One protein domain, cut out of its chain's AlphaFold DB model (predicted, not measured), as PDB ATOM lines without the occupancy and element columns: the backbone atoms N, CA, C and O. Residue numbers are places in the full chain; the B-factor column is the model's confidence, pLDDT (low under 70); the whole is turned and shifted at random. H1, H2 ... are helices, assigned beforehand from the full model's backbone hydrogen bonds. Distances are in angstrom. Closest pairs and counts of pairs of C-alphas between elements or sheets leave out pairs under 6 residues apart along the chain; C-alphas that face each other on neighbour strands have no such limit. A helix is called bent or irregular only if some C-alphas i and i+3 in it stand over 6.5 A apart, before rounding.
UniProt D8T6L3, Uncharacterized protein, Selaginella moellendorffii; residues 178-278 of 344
ATOM      1  N   GLU A 178      30.815  -9.358  18.508       96.25
ATOM      2  CA  GLU A 178      31.255  -9.947  19.776       96.25
ATOM      3  C   GLU A 178      30.317  -9.644  20.952       96.25
ATOM      4  O   GLU A 178      30.175 -10.488  21.843       96.25
ATOM      5  N   ASP A 179      29.715  -8.452  20.995       96.81
ATOM      6  CA  ASP A 179      28.867  -8.045  22.116       96.81
ATOM      7  C   ASP A 179      27.535  -8.790  22.085       96.81
ATOM      8  O   ASP A 179      27.175  -9.457  23.061       96.81
ATOM      9  N   LEU A 180      26.844  -8.762  20.941       96.94
ATOM     10  CA  LEU A 180      25.594  -9.494  20.770       96.94
ATOM     11  C   LEU A 180      25.801 -10.998  20.954       96.94
ATOM     12  O   LEU A 180      25.020 -11.658  21.644       96.94
ATOM     13  N   TYR A 181      26.879 -11.549  20.391       97.12
ATOM     14  CA  TYR A 181      27.188 -12.966  20.529       97.12
ATOM     15  C   TYR A 181      27.504 -13.354  21.980       97.12
ATOM     16  O   TYR A 181      27.131 -14.436  22.441       97.12
ATOM     17  N   MET A 182      28.148 -12.470  22.748       97.94
ATOM     18  CA  MET A 182      28.368 -12.687  24.178       97.94
ATOM     19  C   MET A 182      27.059 -12.613  24.977       97.94
ATOM     20  O   MET A 182      26.823 -13.475  25.825       97.94
ATOM     21  N   ARG A 183      26.174 -11.650  24.678       97.75
ATOM     22  CA  ARG A 183      24.837 -11.557  25.294       97.75
ATOM     23  C   ARG A 183      23.977 -12.781  24.978       97.75
ATOM     24  O   ARG A 183      23.316 -13.297  25.875       97.75
ATOM     25  N   MET A 184      24.090 -13.336  23.770       97.88
ATOM     26  CA  MET A 184      23.469 -14.613  23.401       97.88
ATOM     27  C   MET A 184      23.961 -15.779  24.273       97.88
ATOM     28  O   MET A 184      23.171 -16.600  24.738       97.88
ATOM     29  N   LYS A 185      25.265 -15.838  24.568       98.00
ATOM     30  CA  LYS A 185      25.817 -16.847  25.488       98.00
ATOM     31  C   LYS A 185      25.314 -16.668  26.922       98.00
ATOM     32  O   LYS A 185      25.068 -17.669  27.592       98.00
ATOM     33  N   PHE A 186      25.166 -15.431  27.403       98.06
ATOM     34  CA  PHE A 186      24.576 -15.155  28.723       98.06
ATOM     35  C   PHE A 186      23.134 -15.638  28.788       98.06
ATOM     36  O   PHE A 186      22.779 -16.368  29.707       98.06
ATOM     37  N   PHE A 187      22.352 -15.302  27.765       97.38
ATOM     38  CA  PHE A 187      20.972 -15.737  27.625       97.38
ATOM     39  C   PHE A 187      20.848 -17.266  27.669       97.38
ATOM     40  O   PHE A 187      20.139 -17.797  28.517       97.38
ATOM     41  N   ILE A 188      21.615 -18.000  26.856       97.31
ATOM     42  CA  ILE A 188      21.593 -19.476  26.855       97.31
ATOM     43  C   ILE A 188      22.072 -20.066  28.183       97.31
ATOM     44  O   ILE A 188      21.550 -21.094  28.623       97.31
ATOM     45  N   LYS A 189      23.051 -19.436  28.845       97.31
ATOM     46  CA  LYS A 189      23.490 -19.861  30.180       97.31
ATOM     47  C   LYS A 189      22.351 -19.745  31.189       97.31
ATOM     48  O   LYS A 189      22.138 -20.689  31.946       97.31
ATOM     49  N   ASP A 190      21.640 -18.625  31.177       96.69
ATOM     50  CA  ASP A 190      20.511 -18.395  32.069       96.69
ATOM     51  C   ASP A 190      19.337 -19.329  31.737       96.69
ATOM     52  O   ASP A 190      18.777 -19.922  32.656       96.69
ATOM     53  N   LEU A 191      19.040 -19.582  30.453       95.50
ATOM     54  CA  LEU A 191      18.031 -20.573  30.042       95.50
ATOM     55  C   LEU A 191      18.368 -21.976  30.561       95.50
ATOM     56  O   LEU A 191      17.489 -22.689  31.026       95.50
ATOM     57  N   SER A 192      19.647 -22.359  30.515       95.50
ATOM     58  CA  SER A 192      20.125 -23.666  30.998       95.50
ATOM     59  C   SER A 192      20.027 -23.818  32.520       95.50
ATOM     60  O   SER A 192      20.129 -24.926  33.037       95.50
ATOM     61  N   SER A 193      19.906 -22.709  33.249       93.75
ATOM     62  CA  SER A 193      19.821 -22.673  34.711       93.75
ATOM     63  C   SER A 193      18.440 -22.214  35.194       93.75
ATOM     64  O   SER A 193      18.263 -21.961  36.389       93.75
ATOM     65  N   PHE A 194      17.452 -22.167  34.294       90.25
ATOM     66  CA  PHE A 194      16.079 -21.775  34.596       90.25
ATOM     67  C   PHE A 194      15.466 -22.711  35.649       90.25
ATOM     68  O   PHE A 194      15.607 -23.932  35.563       90.25
ATOM     69  N   GLY A 195      14.845 -22.129  36.679       86.81
ATOM     70  CA  GLY A 195      14.318 -22.840  37.851       86.81
ATOM     71  C   GLY A 195      15.354 -23.216  38.923       86.81
ATOM     72  O   GLY A 195      14.970 -23.530  40.044       86.81
ATOM     73  N   SER A 196      16.656 -23.166  38.616       91.25
ATOM     74  CA  SER A 196      17.735 -23.441  39.586       91.25
ATOM     75  C   SER A 196      18.446 -22.182  40.100       91.25
ATOM     76  O   SER A 196      19.001 -22.197  41.196       91.25
ATOM     77  N   ASP A 197      18.429 -21.094  39.322       92.06
ATOM     78  CA  ASP A 197      18.997 -19.787  39.672       92.06
ATOM     79  C   ASP A 197      17.887 -18.728  39.589       92.06
ATOM     80  O   ASP A 197      17.452 -18.352  38.498       92.06
ATOM     81  N   GLU A 198      17.421 -18.253  40.747       90.69
ATOM     82  CA  GLU A 198      16.348 -17.252  40.849       90.69
ATOM     83  C   GLU A 198      16.699 -15.954  40.109       90.69
ATOM     84  O   GLU A 198      15.839 -15.347  39.474       90.69
ATOM     85  N   GLU A 199      17.974 -15.540  40.111       90.94
ATOM     86  CA  GLU A 199      18.375 -14.330  39.389       90.94
ATOM     87  C   GLU A 199      18.313 -14.534  37.868       90.94
ATOM     88  O   GLU A 199      18.075 -13.580  37.123       90.94
ATOM     89  N   ALA A 200      18.585 -15.754  37.391       92.94
ATOM     90  CA  ALA A 200      18.445 -16.098  35.978       92.94
ATOM     91  C   ALA A 200      16.974 -16.052  35.558       92.94
ATOM     92  O   ALA A 200      16.650 -15.449  34.534       92.94
ATOM     93  N   GLN A 201      16.091 -16.613  36.387       91.75
ATOM     94  CA  GLN A 201      14.649 -16.556  36.177       91.75
ATOM     95  C   GLN A 201      14.139 -15.107  36.155       91.75
ATOM     96  O   GLN A 201      13.475 -14.723  35.196       91.75
ATOM     97  N   GLU A 202      14.541 -14.261  37.114       91.12
ATOM     98  CA  GLU A 202      14.156 -12.839  37.143       91.12
ATOM     99  C   GLU A 202      14.543 -12.111  35.841       91.12
ATOM    100  O   GLU A 202      13.761 -11.326  35.305       91.12
ATOM    101  N   ARG A 203      15.742 -12.370  35.297       93.19
ATOM    102  CA  ARG A 203      16.192 -11.767  34.027       93.19
ATOM    103  C   ARG A 203      15.411 -12.275  32.815       93.19
ATOM    104  O   ARG A 203      15.167 -11.509  31.883       93.19
ATOM    105  N   LEU A 204      15.071 -13.561  32.803       91.94
ATOM    106  CA  LEU A 204      14.352 -14.210  31.705       91.94
ATOM    107  C   LEU A 204      12.858 -13.878  31.698       91.94
ATOM    108  O   LEU A 204      12.247 -13.863  30.639       91.94
ATOM    109  N   GLU A 205      12.277 -13.571  32.852       89.75
ATOM    110  CA  GLU A 205      10.883 -13.130  32.976       89.75
ATOM    111  C   GLU A 205      10.756 -11.598  32.972       89.75
ATOM    112  O   GLU A 205       9.652 -11.042  32.935       89.75
ATOM    113  N   HIS A 206      11.888 -10.889  32.968       82.75
ATOM    114  CA  HIS A 206      11.924  -9.438  32.878       82.75
ATOM    115  C   HIS A 206      11.158  -8.972  31.635       82.75
ATOM    116  O   HIS A 206      11.456  -9.426  30.537       82.75
ATOM    117  N   SER A 207      10.217  -8.034  31.801       69.69
ATOM    118  CA  SER A 207       9.265  -7.506  30.796       69.69
ATOM    119  C   SER A 207       7.949  -8.277  30.592       69.69
ATOM    120  O   SER A 207       7.053  -7.739  29.944       69.69
ATOM    121  N   GLY A 208       7.771  -9.471  31.175       60.50
ATOM    122  CA  GLY A 208       6.477 -10.173  31.283       60.50
ATOM    123  C   GLY A 208       5.773 -10.574  29.973       60.50
ATOM    124  O   GLY A 208       4.698 -11.163  30.031       60.50
ATOM    125  N   LYS A 209       6.336 -10.250  28.797       61.75
ATOM    126  CA  LYS A 209       5.718 -10.470  27.471       61.75
ATOM    127  C   LYS A 209       6.678 -11.014  26.406       61.75
ATOM    128  O   LYS A 209       6.342 -11.029  25.226       61.75
ATOM    129  N   SER A 210       7.873 -11.446  26.787       71.38
ATOM    130  CA  SER A 210       8.867 -11.938  25.834       71.38
ATOM    131  C   SER A 210       8.490 -13.301  25.260       71.38
ATOM    132  O   SER A 210       8.376 -14.281  26.003       71.38
ATOM    133  N   GLN A 211       8.379 -13.386  23.936       81.25
ATOM    134  CA  GLN A 211       8.241 -14.660  23.237       81.25
ATOM    135  C   GLN A 211       9.502 -15.511  23.476       81.25
ATOM    136  O   GLN A 211      10.622 -15.039  23.280       81.25
ATOM    137  N   TYR A 212       9.330 -16.745  23.959       88.38
ATOM    138  CA  TYR A 212      10.421 -17.688  24.261       88.38
ATOM    139  C   TYR A 212      11.547 -17.122  25.154       88.38
ATOM    140  O   TYR A 212      12.712 -17.472  24.977       88.38
ATOM    141  N   PHE A 213      11.210 -16.241  26.106       91.38
ATOM    142  CA  PHE A 213      12.152 -15.577  27.026       91.38
ATOM    143  C   PHE A 213      13.166 -14.621  26.369       91.38
ATOM    144  O   PHE A 213      14.104 -14.170  27.027       91.38
ATOM    145  N   PHE A 214      12.992 -14.251  25.097       91.50
ATOM    146  CA  PHE A 214      13.796 -13.191  24.484       91.50
ATOM    147  C   PHE A 214      13.410 -11.831  25.076       91.50
ATOM    148  O   PHE A 214      12.443 -11.205  24.644       91.50
ATOM    149  N   THR A 215      14.140 -11.387  26.101       92.31
ATOM    150  CA  THR A 215      13.800 -10.181  26.867       92.31
ATOM    151  C   THR A 215      14.715  -9.001  26.584       92.31
ATOM    152  O   THR A 215      15.874  -9.140  26.174       92.31
ATOM    153  N   THR A 216      14.220  -7.820  26.955       92.12
ATOM    154  CA  THR A 216      14.999  -6.579  26.962       92.12
ATOM    155  C   THR A 216      16.095  -6.531  28.031       92.12
ATOM    156  O   THR A 216      16.875  -5.577  28.084       92.12
ATOM    157  N   ALA A 217      16.206  -7.567  28.874       92.56
ATOM    158  CA  ALA A 217      17.347  -7.727  29.770       92.56
ATOM    159  C   ALA A 217      18.629  -8.103  29.010       92.56
ATOM    160  O   ALA A 217      19.724  -7.757  29.461       92.56
ATOM    161  N   TYR A 218      18.494  -8.789  27.869       94.88
ATOM    162  CA  TYR A 218      19.623  -9.257  27.065       94.88
ATOM    163  C   TYR A 218      19.721  -8.564  25.716       94.88
ATOM    164  O   TYR A 218      20.837  -8.395  25.240       94.88
ATOM    165  N   PHE A 219      18.605  -8.176  25.098       95.31
ATOM    166  CA  PHE A 219      18.558  -7.755  23.694       95.31
ATOM    167  C   PHE A 219      17.705  -6.494  23.502       95.31
ATOM    168  O   PHE A 219      16.812  -6.233  24.296       95.31
ATOM    169  N   SER A 220      17.941  -5.701  22.459       93.81
ATOM    170  CA  SER A 220      16.965  -4.689  22.025       93.81
ATOM    171  C   SER A 220      15.789  -5.347  21.293       93.81
ATOM    172  O   SER A 220      15.881  -6.498  20.868       93.81
ATOM    173  N   GLU A 221      14.679  -4.632  21.110       92.81
ATOM    174  CA  GLU A 221      13.515  -5.164  20.382       92.81
ATOM    175  C   GLU A 221      13.862  -5.516  18.925       92.81
ATOM    176  O   GLU A 221      13.452  -6.561  18.416       92.81
ATOM    177  N   GLU A 222      14.699  -4.704  18.275       94.44
ATOM    178  CA  GLU A 222      15.190  -4.954  16.916       94.44
ATOM    179  C   GLU A 222      16.097  -6.188  16.857       94.44
ATOM    180  O   GLU A 222      16.055  -6.960  15.897       94.44
ATOM    181  N   GLU A 223      16.921  -6.391  17.889       95.62
ATOM    182  CA  GLU A 223      17.758  -7.581  18.006       95.62
ATOM    183  C   GLU A 223      16.908  -8.834  18.199       95.62
ATOM    184  O   GLU A 223      17.182  -9.837  17.547       95.62
ATOM    185  N   ILE A 224      15.866  -8.775  19.031       94.94
ATOM    186  CA  ILE A 224      14.935  -9.890  19.247       94.94
ATOM    187  C   ILE A 224      14.264 -10.276  17.929       94.94
ATOM    188  O   ILE A 224      14.333 -11.439  17.536       94.94
ATOM    189  N   ALA A 225      13.689  -9.305  17.211       94.19
ATOM    190  CA  ALA A 225      13.057  -9.553  15.918       94.19
ATOM    191  C   ALA A 225      14.040 -10.195  14.925       94.19
ATOM    192  O   ALA A 225      13.731 -11.204  14.295       94.19
ATOM    193  N   ARG A 226      15.271  -9.671  14.843       94.69
ATOM    194  CA  ARG A 226      16.315 -10.217  13.967       94.69
ATOM    195  C   ARG A 226      16.741 -11.637  14.350       94.69
ATOM    196  O   ARG A 226      17.011 -12.441  13.464       94.69
ATOM    197  N   LEU A 227      16.859 -11.934  15.644       96.06
ATOM    198  CA  LEU A 227      17.266 -13.252  16.136       96.06
ATOM    199  C   LEU A 227      16.176 -14.303  15.906       96.06
ATOM    200  O   LEU A 227      16.500 -15.432  15.550       96.06
ATOM    201  N   LEU A 228      14.907 -13.929  16.070       95.38
ATOM    202  CA  LEU A 228      13.761 -14.805  15.826       95.38
ATOM    203  C   LEU A 228      13.538 -15.078  14.329       95.38
ATOM    204  O   LEU A 228      13.175 -16.193  13.965       95.38
ATOM    205  N   GLU A 229      13.827 -14.107  13.461       95.44
ATOM    206  CA  GLU A 229      13.756 -14.252  11.996       95.44
ATOM    207  C   GLU A 229      14.997 -14.916  11.372       95.44
ATOM    208  O   GLU A 229      15.044 -15.158  10.162       95.44
ATOM    209  N   LEU A 230      16.022 -15.236  12.172       94.88
ATOM    210  CA  LEU A 230      17.219 -15.906  11.672       94.88
ATOM    211  C   LEU A 230      16.848 -17.277  11.103       94.88
ATOM    212  O   LEU A 230      16.324 -18.131  11.816       94.88
ATOM    213  N   ARG A 231      17.160 -17.495   9.822       94.31
ATOM    214  CA  ARG A 231      16.931 -18.778   9.154       94.31
ATOM    215  C   ARG A 231      18.055 -19.763   9.428       94.31
ATOM    216  O   ARG A 231      19.226 -19.438   9.236       94.31
ATOM    217  N   VAL A 232      17.685 -20.967   9.843       92.38
ATOM    218  CA  VAL A 232      18.602 -22.080  10.100       92.38
ATOM    219  C   VAL A 232      18.879 -22.888   8.832       92.38
ATOM    220  O   VAL A 232      18.311 -22.631   7.771       92.38
ATOM    221  N   SER A 233      19.715 -23.923   8.938       88.00
ATOM    222  CA  SER A 233      20.049 -24.817   7.820       88.00
ATOM    223  C   SER A 233      18.847 -25.510   7.173       88.00
ATOM    224  O   SER A 233      18.927 -25.850   5.997       88.00
ATOM    225  N   SER A 234      17.740 -25.710   7.898       86.12
ATOM    226  CA  SER A 234      16.490 -26.241   7.331       86.12
ATOM    227  C   SER A 234      15.709 -25.224   6.490       86.12
ATOM    228  O   SER A 234      14.748 -25.588   5.824       86.12
ATOM    229  N   GLY A 235      16.107 -23.948   6.507       88.75
ATOM    230  CA  GLY A 235      15.399 -22.842   5.859       88.75
ATOM    231  C   GLY A 235      14.342 -22.168   6.738       88.75
ATOM    232  O   GLY A 235      13.881 -21.083   6.379       88.75
ATOM    233  N   LYS A 236      14.001 -22.759   7.889       91.19
ATOM    234  CA  LYS A 236      13.057 -22.191   8.863       91.19
ATOM    235  C   LYS A 236      13.669 -21.102   9.718       91.19
ATOM    236  O   LYS A 236      14.869 -21.141   9.990       91.19
ATOM    237  N   SER A 237      12.849 -20.164  10.173       95.38
ATOM    238  CA  SER A 237      13.261 -19.190  11.180       95.38
ATOM    239  C   SER A 237      13.344 -19.820  12.578       95.38
ATOM    240  O   SER A 237      12.725 -20.848  12.861       95.38
ATOM    241  N   VAL A 238      14.103 -19.197  13.484       94.94
ATOM    242  CA  VAL A 238      14.140 -19.584  14.908       94.94
ATOM    243  C   VAL A 238      12.734 -19.559  15.514       94.94
ATOM    244  O   VAL A 238      12.388 -20.442  16.295       94.94
ATOM    245  N   ASN A 239      11.919 -18.573  15.134       95.06
ATOM    246  CA  ASN A 239      10.534 -18.440  15.577       95.06
ATOM    247  C   ASN A 239       9.685 -19.657  15.180       95.06
ATOM    248  O   ASN A 239       8.998 -20.233  16.021       95.06
ATOM    249  N   GLU A 240       9.778 -20.087  13.918       93.88
ATOM    250  CA  GLU A 240       9.066 -21.268  13.420       93.88
ATOM    251  C   GLU A 240       9.504 -22.537  14.161       93.88
ATOM    252  O   GLU A 240       8.657 -23.299  14.623       93.88
ATOM    253  N   LEU A 241      10.815 -22.731  14.355       91.81
ATOM    254  CA  LEU A 241      11.343 -23.891  15.082       91.81
ATOM    255  C   LEU A 241      10.859 -23.955  16.534       91.81
ATOM    256  O   LEU A 241      10.510 -25.024  17.031       91.81
ATOM    257  N   LEU A 242      10.852 -22.819  17.233       91.88
ATOM    258  CA  LEU A 242      10.372 -22.751  18.612       91.88
ATOM    259  C   LEU A 242       8.852 -22.938  18.689       91.88
ATOM    260  O   LEU A 242       8.367 -23.569  19.626       91.88
ATOM    261  N   GLY A 243       8.098 -22.433  17.709       91.12
ATOM    262  CA  GLY A 243       6.655 -22.658  17.598       91.12
ATOM    263  C   GLY A 243       6.296 -24.133  17.412       91.12
ATOM    264  O   GLY A 243       5.365 -24.628  18.049       91.12
ATOM    265  N   GLU A 244       7.071 -24.855  16.606       88.31
ATOM    266  CA  GLU A 244       6.899 -26.300  16.414       88.31
ATOM    267  C   GLU A 244       7.274 -27.083  17.663       88.31
ATOM    268  O   GLU A 244       6.511 -27.938  18.102       88.31
ATOM    269  N   LEU A 245       8.379 -26.707  18.312       87.19
ATOM    270  CA  LEU A 245       8.791 -27.323  19.566       87.19
ATOM    271  C   LEU A 245       7.682 -27.226  20.631       87.19
ATOM    272  O   LEU A 245       7.393 -28.218  21.300       87.19
ATOM    273  N   VAL A 246       7.031 -26.060  20.756       87.44
ATOM    274  CA  VAL A 246       5.873 -25.863  21.652       87.44
ATOM    275  C   VAL A 246       4.696 -26.752  21.254       87.44
ATOM    276  O   VAL A 246       4.058 -27.344  22.124       87.44
ATOM    277  N   SER A 247       4.408 -26.843  19.956       85.56
ATOM    278  CA  SER A 247       3.258 -27.591  19.437       85.56
ATOM    279  C   SER A 247       3.403 -29.101  19.644       85.56
ATOM    280  O   SER A 247       2.421 -29.767  19.963       85.56
ATOM    281  N   ASP A 248       4.622 -29.627  19.520       81.94
ATOM    282  CA  ASP A 248       4.886 -31.068  19.562       81.94
ATOM    283  C   ASP A 248       4.951 -31.635  20.986       81.94
ATOM    284  O   ASP A 248       4.527 -32.766  21.227       81.94
ATOM    285  N   LYS A 249       5.509 -30.879  21.944       75.31
ATOM    286  CA  LYS A 249       5.835 -31.403  23.284       75.31
ATOM    287  C   LYS A 249       4.813 -31.075  24.371       75.31
ATOM    288  O   LYS A 249       4.847 -31.713  25.420       75.31
ATOM    289  N   GLY A 250       3.900 -30.128  24.140       75.94
ATOM    290  CA  GLY A 250       2.884 -29.699  25.110       75.94
ATOM    291  C   GLY A 250       3.465 -28.929  26.305       75.94
ATOM    292  O   GLY A 250       3.149 -27.758  26.493       75.94
ATOM    293  N   GLU A 251       4.351 -29.557  27.082       80.06
ATOM    294  CA  GLU A 251       5.137 -28.935  28.150       80.06
ATOM    295  C   GLU A 251       6.602 -28.804  27.713       80.06
ATOM    296  O   GLU A 251       7.267 -29.796  27.413       80.06
ATOM    297  N   LEU A 252       7.120 -27.572  27.682       82.19
ATOM    298  CA  LEU A 252       8.525 -27.309  27.374       82.19
ATOM    299  C   LEU A 252       9.329 -27.010  28.624       82.19
ATOM    300  O   LEU A 252       9.021 -26.085  29.376       82.19
ATOM    301  N   CYS A 253      10.437 -27.726  28.785       87.50
ATOM    302  CA  CYS A 253      11.444 -27.372  29.760       87.50
ATOM    303  C   CYS A 253      12.466 -26.431  29.118       87.50
ATOM    304  O   CYS A 253      13.256 -26.829  28.261       87.50
ATOM    305  N   THR A 254      12.515 -25.182  29.581       88.31
ATOM    306  CA  THR A 254      13.467 -24.169  29.100       88.31
ATOM    307  C   THR A 254      14.915 -24.677  29.086       88.31
ATOM    308  O   THR A 254      15.631 -24.498  28.099       88.31
ATOM    309  N   SER A 255      15.326 -25.381  30.142       89.38
ATOM    310  CA  SER A 255      16.701 -25.858  30.318       89.38
ATOM    311  C   SER A 255      17.065 -27.050  29.428       89.38
ATOM    312  O   SER A 255      18.217 -27.158  29.007       89.38
ATOM    313  N   HIS A 256      16.114 -27.945  29.138       88.31
ATOM    314  CA  HIS A 256      16.382 -29.212  28.438       88.31
ATOM    315  C   HIS A 256      15.922 -29.219  26.976       88.31
ATOM    316  O   HIS A 256      16.456 -29.988  26.182       88.31
ATOM    317  N   ASP A 257      14.985 -28.345  26.608       90.19
ATOM    318  CA  ASP A 257      14.443 -28.260  25.252       90.19
ATOM    319  C   ASP A 257      14.919 -26.986  24.542       90.19
ATOM    320  O   ASP A 257      15.557 -27.056  23.490       90.19
ATOM    321  N   VAL A 258      14.672 -25.815  25.139       92.38
ATOM    322  CA  VAL A 258      14.923 -24.518  24.485       92.38
ATOM    323  C   VAL A 258      16.413 -24.175  24.464       92.38
ATOM    324  O   VAL A 258      16.956 -23.852  23.406       92.38
ATOM    325  N   ALA A 259      17.104 -24.266  25.605       94.81
ATOM    326  CA  ALA A 259      18.518 -23.896  25.690       94.81
ATOM    327  C   ALA A 259      19.413 -24.727  24.751       94.81
ATOM    328  O   ALA A 259      20.212 -24.124  24.026       94.81
ATOM    329  N   PRO A 260      19.282 -26.071  24.676       94.12
ATOM    330  CA  PRO A 260      20.094 -26.872  23.762       94.12
ATOM    331  C   PRO A 260      19.790 -26.587  22.288       94.12
ATOM    332  O   PRO A 260      20.719 -26.568  21.474       94.12
ATOM    333  N   LEU A 261      18.523 -26.321  21.943       92.50
ATOM    334  CA  LEU A 261      18.136 -25.941  20.585       92.50
ATOM    335  C   LEU A 261      18.795 -24.619  20.184       92.50
ATOM    336  O   LEU A 261      19.501 -24.567  19.179       92.50
ATOM    337  N   LEU A 262      18.637 -23.568  20.993       95.62
ATOM    338  CA  LEU A 262      19.227 -22.259  20.702       95.62
ATOM    339  C   LEU A 262      20.756 -22.307  20.699       95.62
ATOM    340  O   LEU A 262      21.395 -21.680  19.857       95.62
ATOM    341  N   GLN A 263      21.362 -23.108  21.576       96.00
ATOM    342  CA  GLN A 263      22.802 -23.341  21.551       96.00
ATOM    343  C   GLN A 263      23.268 -23.912  20.204       96.00
ATOM    344  O   GLN A 263      24.267 -23.437  19.656       96.00
ATOM    345  N   LYS A 264      22.550 -24.908  19.665       93.69
ATOM    346  CA  LYS A 264      22.837 -25.496  18.348       93.69
ATOM    347  C   LYS A 264      22.628 -24.469  17.231       93.69
ATOM    348  O   LYS A 264      23.518 -24.296  16.401       93.69
ATOM    349  N   VAL A 265      21.496 -23.766  17.244       94.31
ATOM    350  CA  VAL A 265      21.105 -22.796  16.208       94.31
ATOM    351  C   VAL A 265      22.017 -21.569  16.157       94.31
ATOM    352  O   VAL A 265      22.265 -21.030  15.090       94.31
ATOM    353  N   PHE A 266      22.576 -21.122  17.278       95.88
ATOM    354  CA  PHE A 266      23.528 -20.005  17.271       95.88
ATOM    355  C   PHE A 266      24.994 -20.462  17.186       95.88
ATOM    356  O   PHE A 266      25.916 -19.661  17.366       95.88
ATOM    357  N   GLY A 267      25.237 -21.752  16.923       94.38
ATOM    358  CA  GLY A 267      26.582 -22.306  16.772       94.38
ATOM    359  C   GLY A 267      27.457 -22.121  18.016       94.38
ATOM    360  O   GLY A 267      28.666 -21.908  17.905       94.38
ATOM    361  N   ILE A 268      26.867 -22.138  19.214       95.81
ATOM    362  CA  ILE A 268      27.602 -21.944  20.465       95.81
ATOM    363  C   ILE A 268      28.198 -23.277  20.911       95.81
ATOM    364  O   ILE A 268      27.493 -24.234  21.235       95.81
ATOM    365  N   LYS A 269      29.533 -23.328  20.968       94.75
ATOM    366  CA  LYS A 269      30.280 -24.530  21.362       94.75
ATOM    367  C   LYS A 269      29.810 -25.066  22.716       94.75
ATOM    368  O   LYS A 269      29.597 -24.309  23.665       94.75
ATOM    369  N   ARG A 270      29.683 -26.391  22.826       93.44
ATOM    370  CA  ARG A 270      29.443 -27.054  24.117       93.44
ATOM    371  C   ARG A 270      30.585 -26.738  25.083       93.44
ATOM    372  O   ARG A 270      31.731 -26.604  24.665       93.44
ATOM    373  N   GLY A 271      30.258 -26.569  26.362       93.75
ATOM    374  CA  GLY A 271      31.243 -26.219  27.390       93.75
ATOM    375  C   GLY A 271      31.721 -24.762  27.372       93.75
ATOM    376  O   GLY A 271      32.622 -24.434  28.135       93.75
ATOM    377  N   PHE A 272      31.117 -23.859  26.581       95.88
ATOM    378  CA  PHE A 272      31.483 -22.428  26.587       95.88
ATOM    379  C   PHE A 272      31.418 -21.780  27.979       95.88
ATOM    380  O   PHE A 272      32.082 -20.780  28.228       95.88
ATOM    381  N   GLN A 273      30.615 -22.352  28.879       94.38
ATOM    382  CA  GLN A 273      30.453 -21.894  30.255       94.38
ATOM    383  C   GLN A 273      31.743 -22.038  31.071       94.38
ATOM    384  O   GLN A 273      31.922 -21.311  32.045       94.38
ATOM    385  N   GLU A 274      32.645 -22.939  30.664       95.81
ATOM    386  CA  GLU A 274      33.923 -23.173  31.333       95.81
ATOM    387  C   GLU A 274      35.012 -22.169  30.947       95.81
ATOM    388  O   GLU A 274      35.981 -22.012  31.693       95.81
ATOM    389  N   ASP A 275      34.823 -21.443  29.841       96.56
ATOM    390  CA  ASP A 275      35.759 -20.435  29.352       96.56
ATOM    391  C   ASP A 275      35.945 -19.301  30.377       96.56
ATOM    392  O   ASP A 275      34.987 -18.702  30.877       96.56
ATOM    393  N   ALA A 276      37.201 -18.992  30.707       96.25
ATOM    394  CA  ALA A 276      37.527 -17.983  31.714       96.25
ATOM    395  C   ALA A 276      37.056 -16.576  31.304       96.25
ATOM    396  O   ALA A 276      36.584 -15.807  32.149       96.25
ATOM    397  N   GLY A 277      37.139 -16.252  30.010       95.81
ATOM    398  CA  GLY A 277      36.657 -14.992  29.455       95.81
ATOM    399  C   GLY A 277      35.141 -14.874  29.578       95.81
ATOM    400  O   GLY A 277      34.640 -13.839  30.029       95.81
ATOM    401  N   PHE A 278      34.418 -15.953  29.271       97.69
ATOM    402  CA  PHE A 278      32.976 -16.036  29.488       97.69
ATOM    403  C   PHE A 278      32.614 -15.827  30.963       97.69
ATOM    404  O   PHE A 278      31.850 -14.911  31.274       97.69
TER     405      PHE A 278
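AT A GLANCE: This is residues 178 to 278 of the 344 residues of an uncharacterized protein of Selaginella moellendorffii (UniProt D8T6L3). Three helices, H1, H5 and H4, make a bent, trough-like wall with H5 between the other two and running opposite to both. H2 crosses the end of H1, while H3 and the long link of residues 206 to 220 lie on the trough's open side, and the tail after H5 passes to the H1 side. The printed part has 101 residues with five named helices, H1 to H5 in order, and no named strand; its class is all helix. It is compact, with a radius of gyration of the C-alphas of 13.0 A and spans of 34 by 26 by 26 A.

HOW THE PARTS SIT: H1, residues 178 to 192, touches H2, residues 198 to 205, with residues 187 to 191 alone; the closest C-alphas, of Asp 190 and Ala 200, are 5.0 A apart, at a steep tilt of 66 degrees, opposite ways. H3, residues 221 to 228, is apart from H1 and H2. H3 and H4, residues 238 to 249, only just touch, with 3 pairs of C-alphas within 8 A; the closest are those of Leu 228 and Asn 239, 4.9 A. H5, residues 254 to 265, touches H1 at a shallow tilt of 29 degrees, opposite ways; the closest C-alphas, of Ser 192 and Ser 255, are 4.1 A apart. H4 and H5 are close but not clearly touching, Leu 242 and Val 258 having the closest C-alphas at 7.6 A. Every O i to N i+4 pair is within hydrogen-bond range in H1, H2, H3 and H4, and 6 of 8 are in H5.

IN THESE COORDINATES: H1 begins at C-alpha 178 (31.255, -9.947, 19.776) and is 20.9 A long. H2 measures 10.4 A, H3 10.7 A, H4 16.7 A and H5 15.0 A, ending at C-alpha 265 (21.105, -22.796, 16.208).

THE WHOLE: The C-alphas of Ser 247 and Ala 276, the two farthest apart, are 37.6 A apart. The printed part has no cut, and the link from H2 to H3 is long. Mean pLDDT of the printed part is 91.4, with residues 207 to 209 under 70.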